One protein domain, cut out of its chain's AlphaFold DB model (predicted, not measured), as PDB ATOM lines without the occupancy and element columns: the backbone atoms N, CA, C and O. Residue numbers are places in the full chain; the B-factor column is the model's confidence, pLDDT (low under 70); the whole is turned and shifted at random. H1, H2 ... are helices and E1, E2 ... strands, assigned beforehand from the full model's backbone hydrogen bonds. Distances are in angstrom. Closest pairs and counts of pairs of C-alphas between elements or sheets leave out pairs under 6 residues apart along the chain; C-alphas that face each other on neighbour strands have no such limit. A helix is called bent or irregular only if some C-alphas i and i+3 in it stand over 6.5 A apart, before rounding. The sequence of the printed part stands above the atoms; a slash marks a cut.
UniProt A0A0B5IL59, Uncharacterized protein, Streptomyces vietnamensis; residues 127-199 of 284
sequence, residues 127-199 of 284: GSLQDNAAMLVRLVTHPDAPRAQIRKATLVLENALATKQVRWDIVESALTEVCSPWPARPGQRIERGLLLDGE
ATOM      1  N   GLY A 127     -32.219  -8.287  24.303       62.53
ATOM      2  CA  GLY A 127     -31.215  -7.215  24.421       62.53
ATOM      3  C   GLY A 127     -31.286  -6.439  25.745       62.53
ATOM      4  O   GLY A 127     -30.264  -6.143  26.350       62.53
ATOM      5  N   SER A 128     -32.492  -6.196  26.270       71.31
ATOM      6  CA  SER A 128     -32.662  -5.542  27.575       71.31
ATOM      7  C   SER A 128     -32.322  -6.461  28.755       71.31
ATOM      8  O   SER A 128     -31.995  -5.963  29.829       71.31
ATOM      9  N   LEU A 129     -32.408  -7.785  28.584       74.62
ATOM     10  CA  LEU A 129     -31.965  -8.749  29.598       74.62
ATOM     11  C   LEU A 129     -30.443  -8.739  29.725       74.62
ATOM     12  O   LEU A 129     -29.932  -8.696  30.841       74.62
ATOM     13  N   GLN A 130     -29.741  -8.713  28.592       79.88
ATOM     14  CA  GLN A 130     -28.286  -8.625  28.551       79.88
ATOM     15  C   GLN A 130     -27.782  -7.322  29.187       79.88
ATOM     16  O   GLN A 130     -26.891  -7.364  30.036       79.88
ATOM     17  N   ASP A 131     -28.385  -6.180  28.839       77.00
ATOM     18  CA  ASP A 131     -28.028  -4.877  29.416       77.00
ATOM     19  C   ASP A 131     -28.254  -4.845  30.935       77.00
ATOM     20  O   ASP A 131     -27.391  -4.390  31.689       77.00
ATOM     21  N   ASN A 132     -29.385  -5.384  31.404       74.44
ATOM     22  CA  ASN A 132     -29.689  -5.463  32.833       74.44
ATOM     23  C   ASN A 132     -28.741  -6.411  33.577       74.44
ATOM     24  O   ASN A 132     -28.251  -6.059  34.650       74.44
ATOM     25  N   ALA A 133     -28.454  -7.589  33.018       83.31
ATOM     26  CA  ALA A 133     -27.502  -8.531  33.597       83.31
ATOM     27  C   ALA A 133     -26.104  -7.902  33.690       83.31
ATOM     28  O   ALA A 133     -25.477  -7.939  34.747       83.31
ATOM     29  N   ALA A 134     -25.645  -7.248  32.620       83.06
ATOM     30  CA  ALA A 134     -24.363  -6.554  32.598       83.06
ATOM     31  C   ALA A 134     -24.310  -5.410  33.621       83.06
ATOM     32  O   ALA A 134     -23.293  -5.238  34.291       83.06
ATOM     33  N   MET A 135     -25.393  -4.646  33.776       80.81
ATOM     34  CA  MET A 135     -25.494  -3.602  34.796       80.81
ATOM     35  C   MET A 135     -25.357  -4.182  36.210       80.81
ATOM     36  O   MET A 135     -24.536  -3.687  36.977       80.81
ATOM     37  N   LEU A 136     -26.102  -5.244  36.543       81.44
ATOM     38  CA  LEU A 136     -26.043  -5.885  37.864       81.44
ATOM     39  C   LEU A 136     -24.654  -6.459  38.167       81.44
ATOM     40  O   LEU A 136     -24.127  -6.236  39.253       81.44
ATOM     41  N   VAL A 137     -24.024  -7.129  37.197       86.69
ATOM     42  CA  VAL A 137     -22.646  -7.626  37.347       86.69
ATOM     43  C   VAL A 137     -21.685  -6.470  37.604       86.69
ATOM     44  O   VAL A 137     -20.854  -6.552  38.507       86.69
ATOM     45  N   ARG A 138     -21.809  -5.362  36.864       84.25
ATOM     46  CA  ARG A 138     -20.939  -4.188  37.033       84.25
ATOM     47  C   ARG A 138     -21.028  -3.559  38.422       84.25
ATOM     48  O   ARG A 138     -20.020  -3.017  38.858       84.25
ATOM     49  N   LEU A 139     -22.172  -3.636  39.108       79.38
ATOM     50  CA  LEU A 139     -22.314  -3.112  40.474       79.38
ATOM     51  C   LEU A 139     -21.402  -3.824  41.474       79.38
ATOM     52  O   LEU A 139     -20.974  -3.211  42.446       79.38
ATOM     53  N   VAL A 140     -21.101  -5.099  41.223       82.06
ATOM     54  CA  VAL A 140     -20.347  -5.948  42.152       82.06
ATOM     55  C   VAL A 140     -18.962  -6.340  41.638       82.06
ATOM     56  O   VAL A 140     -18.192  -6.974  42.351       82.06
ATOM     57  N   THR A 141     -18.638  -5.977  40.395       85.56
ATOM     58  CA  THR A 141     -17.389  -6.364  39.731       85.56
ATOM     59  C   THR A 141     -16.199  -5.634  40.341       85.56
ATOM     60  O   THR A 141     -16.144  -4.403  40.359       85.56
ATOM     61  N   HIS A 142     -15.195  -6.395  40.772       83.25
ATOM     62  CA  HIS A 142     -13.913  -5.844  41.183       83.25
ATOM     63  C   HIS A 142     -13.148  -5.270  39.970       83.25
ATOM     64  O   HIS A 142     -13.167  -5.892  38.906       83.25
ATOM     65  N   PRO A 143     -12.416  -4.142  40.100       82.56
ATOM     66  CA  PRO A 143     -11.619  -3.577  39.001       82.56
ATOM     67  C   PRO A 143     -10.655  -4.573  38.339       82.56
ATOM     68  O   PRO A 143     -10.479  -4.549  37.124       82.56
ATOM     69  N   ASP A 144     -10.088  -5.481  39.136       84.12
ATOM     70  CA  ASP A 144      -9.137  -6.503  38.675       84.12
ATOM     71  C   ASP A 144      -9.807  -7.794  38.168       84.12
ATOM     72  O   ASP A 144      -9.118  -8.770  37.873       84.12
ATOM     73  N   ALA A 145     -11.141  -7.852  38.094       85.62
ATOM     74  CA  ALA A 145     -11.839  -9.060  37.674       85.62
ATOM     75  C   ALA A 145     -11.542  -9.401  36.196       85.62
ATOM     76  O   ALA A 145     -11.775  -8.579  35.301       85.62
ATOM     77  N   PRO A 146     -11.073 -10.627  35.888       89.38
ATOM     78  CA  PRO A 146     -10.876 -11.082  34.520       89.38
ATOM     79  C   PRO A 146     -12.147 -10.980  33.672       89.38
ATOM     80  O   PRO A 146     -13.230 -11.408  34.078       89.38
ATOM     81  N   ARG A 147     -11.996 -10.540  32.416       91.38
ATOM     82  CA  ARG A 147     -13.105 -10.459  31.440       91.38
ATOM     83  C   ARG A 147     -13.874 -11.776  31.291       91.38
ATOM     84  O   ARG A 147     -15.077 -11.753  31.046       91.38
ATOM     85  N   ALA A 148     -13.197 -12.915  31.441       89.94
ATOM     86  CA  ALA A 148     -13.821 -14.234  31.389       89.94
ATOM     87  C   ALA A 148     -14.800 -14.473  32.556       89.94
ATOM     88  O   ALA A 148     -15.898 -14.972  32.321       89.94
ATOM     89  N   GLN A 149     -14.440 -14.068  33.781       89.50
ATOM     90  CA  GLN A 149     -15.312 -14.172  34.957       89.50
ATOM     91  C   GLN A 149     -16.511 -13.227  34.831       89.50
ATOM     92  O   GLN A 149     -17.645 -13.654  35.030       89.50
ATOM     93  N   ILE A 150     -16.280 -11.986  34.385       91.62
ATOM     94  CA  ILE A 150     -17.350 -11.011  34.118       91.62
ATOM     95  C   ILE A 150     -18.340 -11.579  33.096       91.62
ATOM     96  O   ILE A 150     -19.542 -11.601  33.341       91.62
ATOM     97  N   ARG A 151     -17.845 -12.106  31.967       92.81
ATOM     98  CA  ARG A 151     -18.700 -12.695  30.926       92.81
ATOM     99  C   ARG A 151     -19.494 -13.895  31.445       92.81
ATOM    100  O   ARG A 151     -20.672 -14.013  31.119       92.81
ATOM    101  N   LYS A 152     -18.870 -14.767  32.244       92.62
ATOM    102  CA  LYS A 152     -19.538 -15.912  32.880       92.62
ATOM    103  C   LYS A 152     -20.663 -15.445  33.809       92.62
ATOM    104  O   LYS A 152     -21.780 -15.931  33.670       92.62
ATOM    105  N   ALA A 153     -20.400 -14.481  34.692       91.50
ATOM    106  CA  ALA A 153     -21.404 -13.928  35.602       91.50
ATOM    107  C   ALA A 153     -22.570 -13.266  34.850       91.50
ATOM    108  O   ALA A 153     -23.731 -13.514  35.177       91.50
ATOM    109  N   THR A 154     -22.278 -12.503  33.791       92.88
ATOM    110  CA  THR A 154     -23.315 -11.883  32.952       92.88
ATOM    111  C   THR A 154     -24.191 -12.935  32.283       92.88
ATOM    112  O   THR A 154     -25.407 -12.811  32.333       92.88
ATOM    113  N   LEU A 155     -23.601 -13.997  31.720       92.56
ATOM    114  CA  LEU A 155     -24.359 -15.088  31.094       92.56
ATOM    115  C   LEU A 155     -25.221 -15.855  32.102       92.56
ATOM    116  O   LEU A 155     -26.349 -16.224  31.786       92.56
ATOM    117  N   VAL A 156     -24.713 -16.094  33.315       92.88
ATOM    118  CA  VAL A 156     -25.485 -16.734  34.393       92.88
ATOM    119  C   VAL A 156     -26.719 -15.899  34.735       92.88
ATOM    120  O   VAL A 156     -27.823 -16.441  34.774       92.88
ATOM    121  N   LEU A 157     -26.555 -14.588  34.933       87.81
ATOM    122  CA  LEU A 157     -27.671 -13.688  35.228       87.81
ATOM    123  C   LEU A 157     -28.629 -13.526  34.044       87.81
ATOM    124  O   LEU A 157     -29.839 -13.551  34.239       87.81
ATOM    125  N   GLU A 158     -28.116 -13.405  32.822       88.81
ATOM    126  CA  GLU A 158     -28.938 -13.328  31.613       88.81
ATOM    127  C   GLU A 158     -29.817 -14.577  31.472       88.81
ATOM    128  O   GLU A 158     -31.033 -14.460  31.318       88.81
ATOM    129  N   ASN A 159     -29.230 -15.771  31.616       87.19
ATOM    130  CA  ASN A 159     -29.961 -17.036  31.570       87.19
ATOM    131  C   ASN A 159     -30.988 -17.149  32.701       87.19
ATOM    132  O   ASN A 159     -32.113 -17.600  32.472       87.19
ATOM    133  N   ALA A 160     -30.636 -16.721  33.915       84.75
ATOM    134  CA  ALA A 160     -31.556 -16.707  35.047       84.75
ATOM    135  C   ALA A 160     -32.775 -15.804  34.785       84.75
ATOM    136  O   ALA A 160     -33.915 -16.217  35.004       84.75
ATOM    137  N   LEU A 161     -32.551 -14.598  34.256       78.25
ATOM    138  CA  LEU A 161     -33.625 -13.661  33.919       78.25
ATOM    139  C   LEU A 161     -34.466 -14.147  32.725       78.25
ATOM    140  O   LEU A 161     -35.684 -13.967  32.723       78.25
ATOM    141  N   ALA A 162     -33.842 -14.783  31.729       79.38
ATOM    142  CA  ALA A 162     -34.524 -15.302  30.545       79.38
ATOM    143  C   ALA A 162     -35.427 -16.505  30.865       79.38
ATOM    144  O   ALA A 162     -36.555 -16.586  30.378       79.38
ATOM    145  N   THR A 163     -34.946 -17.429  31.699       77.75
ATOM    146  CA  THR A 163     -35.669 -18.665  32.048       77.75
ATOM    147  C   THR A 163     -36.724 -18.466  33.134       77.75
ATOM    148  O   THR A 163     -37.594 -19.323  33.289       77.75
ATOM    149  N   LYS A 164     -36.667 -17.359  33.893       71.69
ATOM    150  CA  LYS A 164     -37.518 -17.084  35.072       71.69
ATOM    151  C   LYS A 164     -37.428 -18.153  36.172       71.69
ATOM    152  O   LYS A 164     -38.207 -18.134  37.121       71.69
ATOM    153  N   GLN A 165     -36.474 -19.074  36.057       76.19
ATOM    154  CA  GLN A 165     -36.154 -20.102  37.039       76.19
ATOM    155  C   GLN A 165     -34.753 -19.809  37.562       76.19
ATOM    156  O   GLN A 165     -33.749 -20.341  37.089       76.19
ATOM    157  N   VAL A 166     -34.684 -18.879  38.513       82.50
ATOM    158  CA  VAL A 166     -33.405 -18.395  39.022       82.50
ATOM    159  C   VAL A 166     -32.814 -19.404  40.003       82.50
ATOM    160  O   VAL A 166     -33.343 -19.623  41.092       82.50
ATOM    161  N   ARG A 167     -31.680 -19.989  39.618       89.38
ATOM    162  CA  ARG A 167     -30.817 -20.779  40.500       89.38
ATOM    163  C   ARG A 167     -29.894 -19.860  41.293       89.38
ATOM    164  O   ARG A 167     -28.816 -19.494  40.823       89.38
ATOM    165  N   TRP A 168     -30.359 -19.433  42.466       88.19
ATOM    166  CA  TRP A 168     -29.668 -18.432  43.282       88.19
ATOM    167  C   TRP A 168     -28.288 -18.880  43.766       88.19
ATOM    168  O   TRP A 168     -27.397 -18.046  43.838       88.19
ATOM    169  N   ASP A 169     -28.091 -20.179  43.994       89.19
ATOM    170  CA  ASP A 169     -26.799 -20.799  44.317       89.19
ATOM    171  C   ASP A 169     -25.740 -20.527  43.234       89.19
ATOM    172  O   ASP A 169     -24.610 -20.126  43.521       89.19
ATOM    173  N   ILE A 170     -26.121 -20.686  41.962       91.06
ATOM    174  CA  ILE A 170     -25.230 -20.424  40.826       91.06
ATOM    175  C   ILE A 170     -24.986 -18.922  40.669       91.06
ATOM    176  O   ILE A 170     -23.851 -18.513  40.407       91.06
ATOM    177  N   VAL A 171     -26.034 -18.104  40.811       90.25
ATOM    178  CA  VAL A 171     -25.924 -16.640  40.711       90.25
ATOM    179  C   VAL A 171     -24.963 -16.110  41.770       90.25
ATOM    180  O   VAL A 171     -24.035 -15.383  41.429       90.25
ATOM    181  N   GLU A 172     -25.129 -16.519  43.025       89.94
ATOM    182  CA  GLU A 172     -24.267 -16.119  44.135       89.94
ATOM    183  C   GLU A 172     -22.818 -16.525  43.894       89.94
ATOM    184  O   GLU A 172     -21.927 -15.676  43.939       89.94
ATOM    185  N   SER A 173     -22.570 -17.785  43.524       88.88
ATOM    186  CA  SER A 173     -21.217 -18.248  43.209       88.88
ATOM    187  C   SER A 173     -20.571 -17.414  42.099       88.88
ATOM    188  O   SER A 173     -19.415 -17.008  42.230       88.88
ATOM    189  N   ALA A 174     -21.304 -17.129  41.018       90.50
ATOM    190  CA  ALA A 174     -20.791 -16.368  39.882       90.50
ATOM    191  C   ALA A 174     -20.539 -14.888  40.221       90.50
ATOM    192  O   ALA A 174     -19.531 -14.326  39.793       90.50
ATOM    193  N   LEU A 175     -21.416 -14.260  41.011       88.88
ATOM    194  CA  LEU A 175     -21.224 -12.887  41.484       88.88
ATOM    195  C   LEU A 175     -20.061 -12.782  42.473       88.88
ATOM    196  O   LEU A 175     -19.286 -11.828  42.433       88.88
ATOM    197  N   THR A 176     -19.875 -13.795  43.311       87.44
ATOM    198  CA  THR A 176     -18.770 -13.797  44.267       87.44
ATOM    199  C   THR A 176     -17.419 -14.033  43.576       87.44
ATOM    200  O   THR A 176     -16.394 -13.539  44.041       87.44
ATOM    201  N   GLU A 177     -17.379 -14.750  42.445       87.19
ATOM    202  CA  GLU A 177     -16.171 -14.856  41.605       87.19
ATOM    203  C   GLU A 177     -15.737 -13.492  41.044       87.19
ATOM    204  O   GLU A 177     -14.547 -13.206  41.020       87.19
ATOM    205  N   VAL A 178     -16.671 -12.628  40.630       87.31
ATOM    206  CA  VAL A 178     -16.324 -11.301  40.080       87.31
ATOM    207  C   VAL A 178     -16.074 -10.240  41.153       87.31
ATOM    208  O   VAL A 178     -15.336  -9.290  40.897       87.31
ATOM    209  N   CYS A 179     -16.663 -10.385  42.344       84.19
ATOM    210  CA  CYS A 179     -16.437  -9.482  43.477       84.19
ATOM    211  C   CYS A 179     -15.085  -9.726  44.167       84.19
ATOM    212  O   CYS A 179     -14.430  -8.786  44.620       84.19
ATOM    213  N   SER A 180     -14.630 -10.980  44.174       79.69
ATOM    214  CA  SER A 180     -13.366 -11.401  44.777       79.69
ATOM    215  C   SER A 180     -12.588 -12.269  43.778       79.69
ATOM    216  O   SER A 180     -12.530 -13.488  43.944       79.69
ATOM    217  N   PRO A 181     -11.997 -11.665  42.726       72.69
ATOM    218  CA  PRO A 181     -11.439 -12.390  41.577       72.69
ATOM    219  C   PRO A 181     -10.123 -13.115  41.868       72.69
ATOM    220  O   PRO A 181      -9.647 -13.897  41.041       72.69
ATOM    221  N   TRP A 182      -9.507 -12.845  43.018       72.50
ATOM    222  CA  TRP A 182      -8.262 -13.483  43.419       72.50
ATOM    223  C   TRP A 182      -8.522 -14.925  43.869       72.50
ATOM    224  O   TRP A 182      -9.519 -15.180  44.550       72.50
ATOM    225  N   PRO A 183      -7.624 -15.872  43.545       58.06
ATOM    226  CA  PRO A 183      -7.719 -17.221  44.077       58.06
ATOM    227  C   PRO A 183      -7.661 -17.136  45.602       58.06
ATOM    228  O   PRO A 183      -6.661 -16.694  46.171       58.06
ATOM    229  N   ALA A 184      -8.754 -17.524  46.259       51.69
ATOM    230  CA  ALA A 184      -8.783 -17.648  47.703       51.69
ATOM    231  C   ALA A 184      -7.610 -18.545  48.116       51.69
ATOM    232  O   ALA A 184      -7.499 -19.689  47.669       51.69
ATOM    233  N   ARG A 185      -6.729 -18.049  48.991       51.47
ATOM    234  CA  ARG A 185      -5.982 -18.983  49.838       51.47
ATOM    235  C   ARG A 185      -7.032 -19.800  50.604       51.47
ATOM    236  O   ARG A 185      -8.069 -19.223  50.948       51.47
ATOM    237  N   PRO A 186      -6.817 -21.101  50.864       48.41
ATOM    238  CA  PRO A 186      -7.779 -21.897  51.619       48.41
ATOM    239  C   PRO A 186      -8.170 -21.151  52.904       48.41
ATOM    240  O   PRO A 186      -7.312 -20.873  53.737       48.41
ATOM    241  N   GLY A 187      -9.440 -20.749  53.017       50.62
ATOM    242  CA  GLY A 187      -9.976 -20.059  54.196       50.62
ATOM    243  C   GLY A 187      -9.996 -18.521  54.192       50.62
ATOM    244  O   GLY A 187     -10.463 -17.959  55.176       50.62
ATOM    245  N   GLN A 188      -9.554 -17.814  53.140       49.81
ATOM    246  CA  GLN A 188      -9.687 -16.344  53.067       49.81
ATOM    247  C   GLN A 188     -10.266 -15.881  51.727       49.81
ATOM    248  O   GLN A 188      -9.562 -15.782  50.721       49.81
ATOM    249  N   ARG A 189     -11.562 -15.555  51.736       57.12
ATOM    250  CA  ARG A 189     -12.239 -14.818  50.666       57.12
ATOM    251  C   ARG A 189     -12.423 -13.381  51.145       57.12
ATOM    252  O   ARG A 189     -13.067 -13.155  52.162       57.12
ATOM    253  N   ILE A 190     -11.808 -12.418  50.458       58.56
ATOM    254  CA  ILE A 190     -11.994 -10.997  50.774       58.56
ATOM    255  C   ILE A 190     -13.188 -10.516  49.965       58.56
ATOM    256  O   ILE A 190     -13.037 -10.142  48.801       58.56
ATOM    257  N   GLU A 191     -14.371 -10.563  50.562       59.56
ATOM    258  CA  GLU A 191     -15.549  -9.890  50.019       59.56
ATOM    259  C   GLU A 191     -15.413  -8.393  50.300       59.56
ATOM    260  O   GLU A 191     -15.219  -7.972  51.444       59.56
ATOM    261  N   ARG A 192     -15.447  -7.564  49.250       58.88
ATOM    262  CA  ARG A 192     -15.587  -6.121  49.449       58.88
ATOM    263  C   ARG A 192     -17.050  -5.833  49.740       58.88
ATOM    264  O   ARG A 192     -17.914  -6.252  48.978       58.88
ATOM    265  N   GLY A 193     -17.300  -5.082  50.810       55.00
ATOM    266  CA  GLY A 193     -18.639  -4.606  51.129       55.00
ATOM    267  C   GLY A 193     -19.219  -3.802  49.964       55.00
ATOM    268  O   GLY A 193     -18.655  -2.786  49.554       55.00
ATOM    269  N   LEU A 194     -20.339  -4.268  49.435       61.25
ATOM    270  CA  LEU A 194     -21.250  -3.528  48.580       61.25
ATOM    271  C   LEU A 194     -22.060  -2.576  49.451       61.25
ATOM    272  O   LEU A 194     -22.433  -2.926  50.560       61.25
ATOM    273  N   LEU A 195     -22.363  -1.378  48.964       54.16
ATOM    274  CA  LEU A 195     -23.297  -0.507  49.669       54.16
ATOM    275  C   LEU A 195     -24.714  -0.815  49.190       54.16
ATOM    276  O   LEU A 195     -25.149  -0.271  48.173       54.16
ATOM    277  N   LEU A 196     -25.437  -1.662  49.923       54.22
ATOM    278  CA  LEU A 196     -26.887  -1.763  49.778       54.22
ATOM    279  C   LEU A 196     -27.493  -0.704  50.704       54.22
ATOM    280  O   LEU A 196     -27.309  -0.739  51.913       54.22
ATOM    281  N   ASP A 197     -28.147   0.308  50.136       52.03
ATOM    282  CA  ASP A 197     -28.763   1.400  50.904       52.03
ATOM    283  C   ASP A 197     -27.824   2.246  51.777       52.03
ATOM    284  O   ASP A 197     -28.271   2.952  52.683       52.03
ATOM    285  N   GLY A 198     -26.534   2.260  51.440       51.94
ATOM    286  CA  GLY A 198     -25.511   2.972  52.208       51.94
ATOM    287  C   GLY A 198     -24.965   2.173  53.390       51.94
ATOM    288  O   GLY A 198     -24.131   2.705  54.120       51.94
ATOM    289  N   GLU A 199     -25.381   0.915  53.554       55.12
ATOM    290  CA  GLU A 199     -24.811  -0.021  54.520       55.12
ATOM    291  C   GLU A 199     -23.915  -1.050  53.812       55.12
ATOM    292  O   GLU A 199     -24.251  -1.498  52.713       55.12
TER     293      GLU A 199
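This is residues 127 to 199 of the 284 residues of an uncharacterized protein of Streptomyces vietnamensis (UniProt A0A0B5IL59). A helical hairpin of H2 and H3, the two side by side, has a third helix, H1, packed slantwise across H2, and the end of H1 meets the end of H3. From H3 a long tail runs away from the helices, sticks out at residues 183 to 188, then folds back past the end of H1 to the short strand E1, after which the printed part runs on to residue 199. The printed part has 73 residues with three named helices and one named strand, in the order H1, H2, H3, E1, and its class is mostly helix. E1 pairs with no named strand. The whole is compact, with a radius of gyration of the C-alphas of 12.5 A, and its C-alphas span 35 by 28 by 21 A along their three main axes.

The longest helix by residues is H2, residues 147 to 163, which measures 24.0 A from first to last C-alpha. It begins at C-alpha 147, at (-13.105, -10.459, 31.440), and ends at C-alpha 163, at (-35.669, -18.665, 32.048). After it comes H3, residues 168 to 179, 16.0 A long. Before it comes H1, residues 127 to 140, 20.8 A long, with C-alpha 127 at (-31.215, -7.215, 24.421). The strand E1 is residues 194 to 196, 6.0 A from first to last C-alpha, and C-alpha 196 is at (-26.887, -1.763, 49.778). No helix is bent or irregular.

H2 touches both other helices. H2 and H3 form a helical hairpin, two helices that follow each other in the chain and run opposite ways, here at a shallow tilt of 25 degrees. Their closest C-alphas are those of Ala 153 and Ala 174, 5.0 A apart, and their centres are 9.8 A apart. H1 touches H2 with 16 pairs of C-alphas within 8 A, the closest being those of Ala 133 and Glu 158 at 5.4 A. H1 and H2 run opposite ways at a steep tilt of 52 degrees, with their centres 8.5 A apart. H1 touches H3 with residues 137 to 140 alone, and H3 touches H1 with residues 175 to 179 alone. The closest C-alphas of H1 and H3 are those of Val 140 and Cys 179, 5.4 A apart, and the two helices run the same way at a steep tilt of 59 degrees. Among the three helix pairs the packing is mostly crossed, but only just: 1 of the 3 pairs is at a shallow tilt. E1 is apart from H2 and from H3. The closest C-alphas of E1 and H1 are those of Leu 194 and Val 140, 6.9 A apart, the one pair of these two elements within 8 A. In H2 and H3 every O i to N i+4 pair is within hydrogen-bond range, and in H1 9 of 10 are.

The two C-alphas farthest apart are those of Gly 127 and Pro 186, 38.8 A. The first and last printed C-alphas, those of Gly 127 and Glu 199, are 31.6 A apart. The printed part has no cut. The link from H2 to H3 is tight, with 4 residues, and the link from H1 to H2 is short, with 6. The link from H3 to E1 is long: residues 180 to 193 hold no named element, and their C-alphas lie 10 to 21 A from the mean of all C-alphas. Within it, residues 183 to 188 stand free. The mean pLDDT of the printed part is 77.4. The model's confidence is low, under 70, at residue 127 and at residues 183 to 199, and the mean pLDDT of E1 is 57.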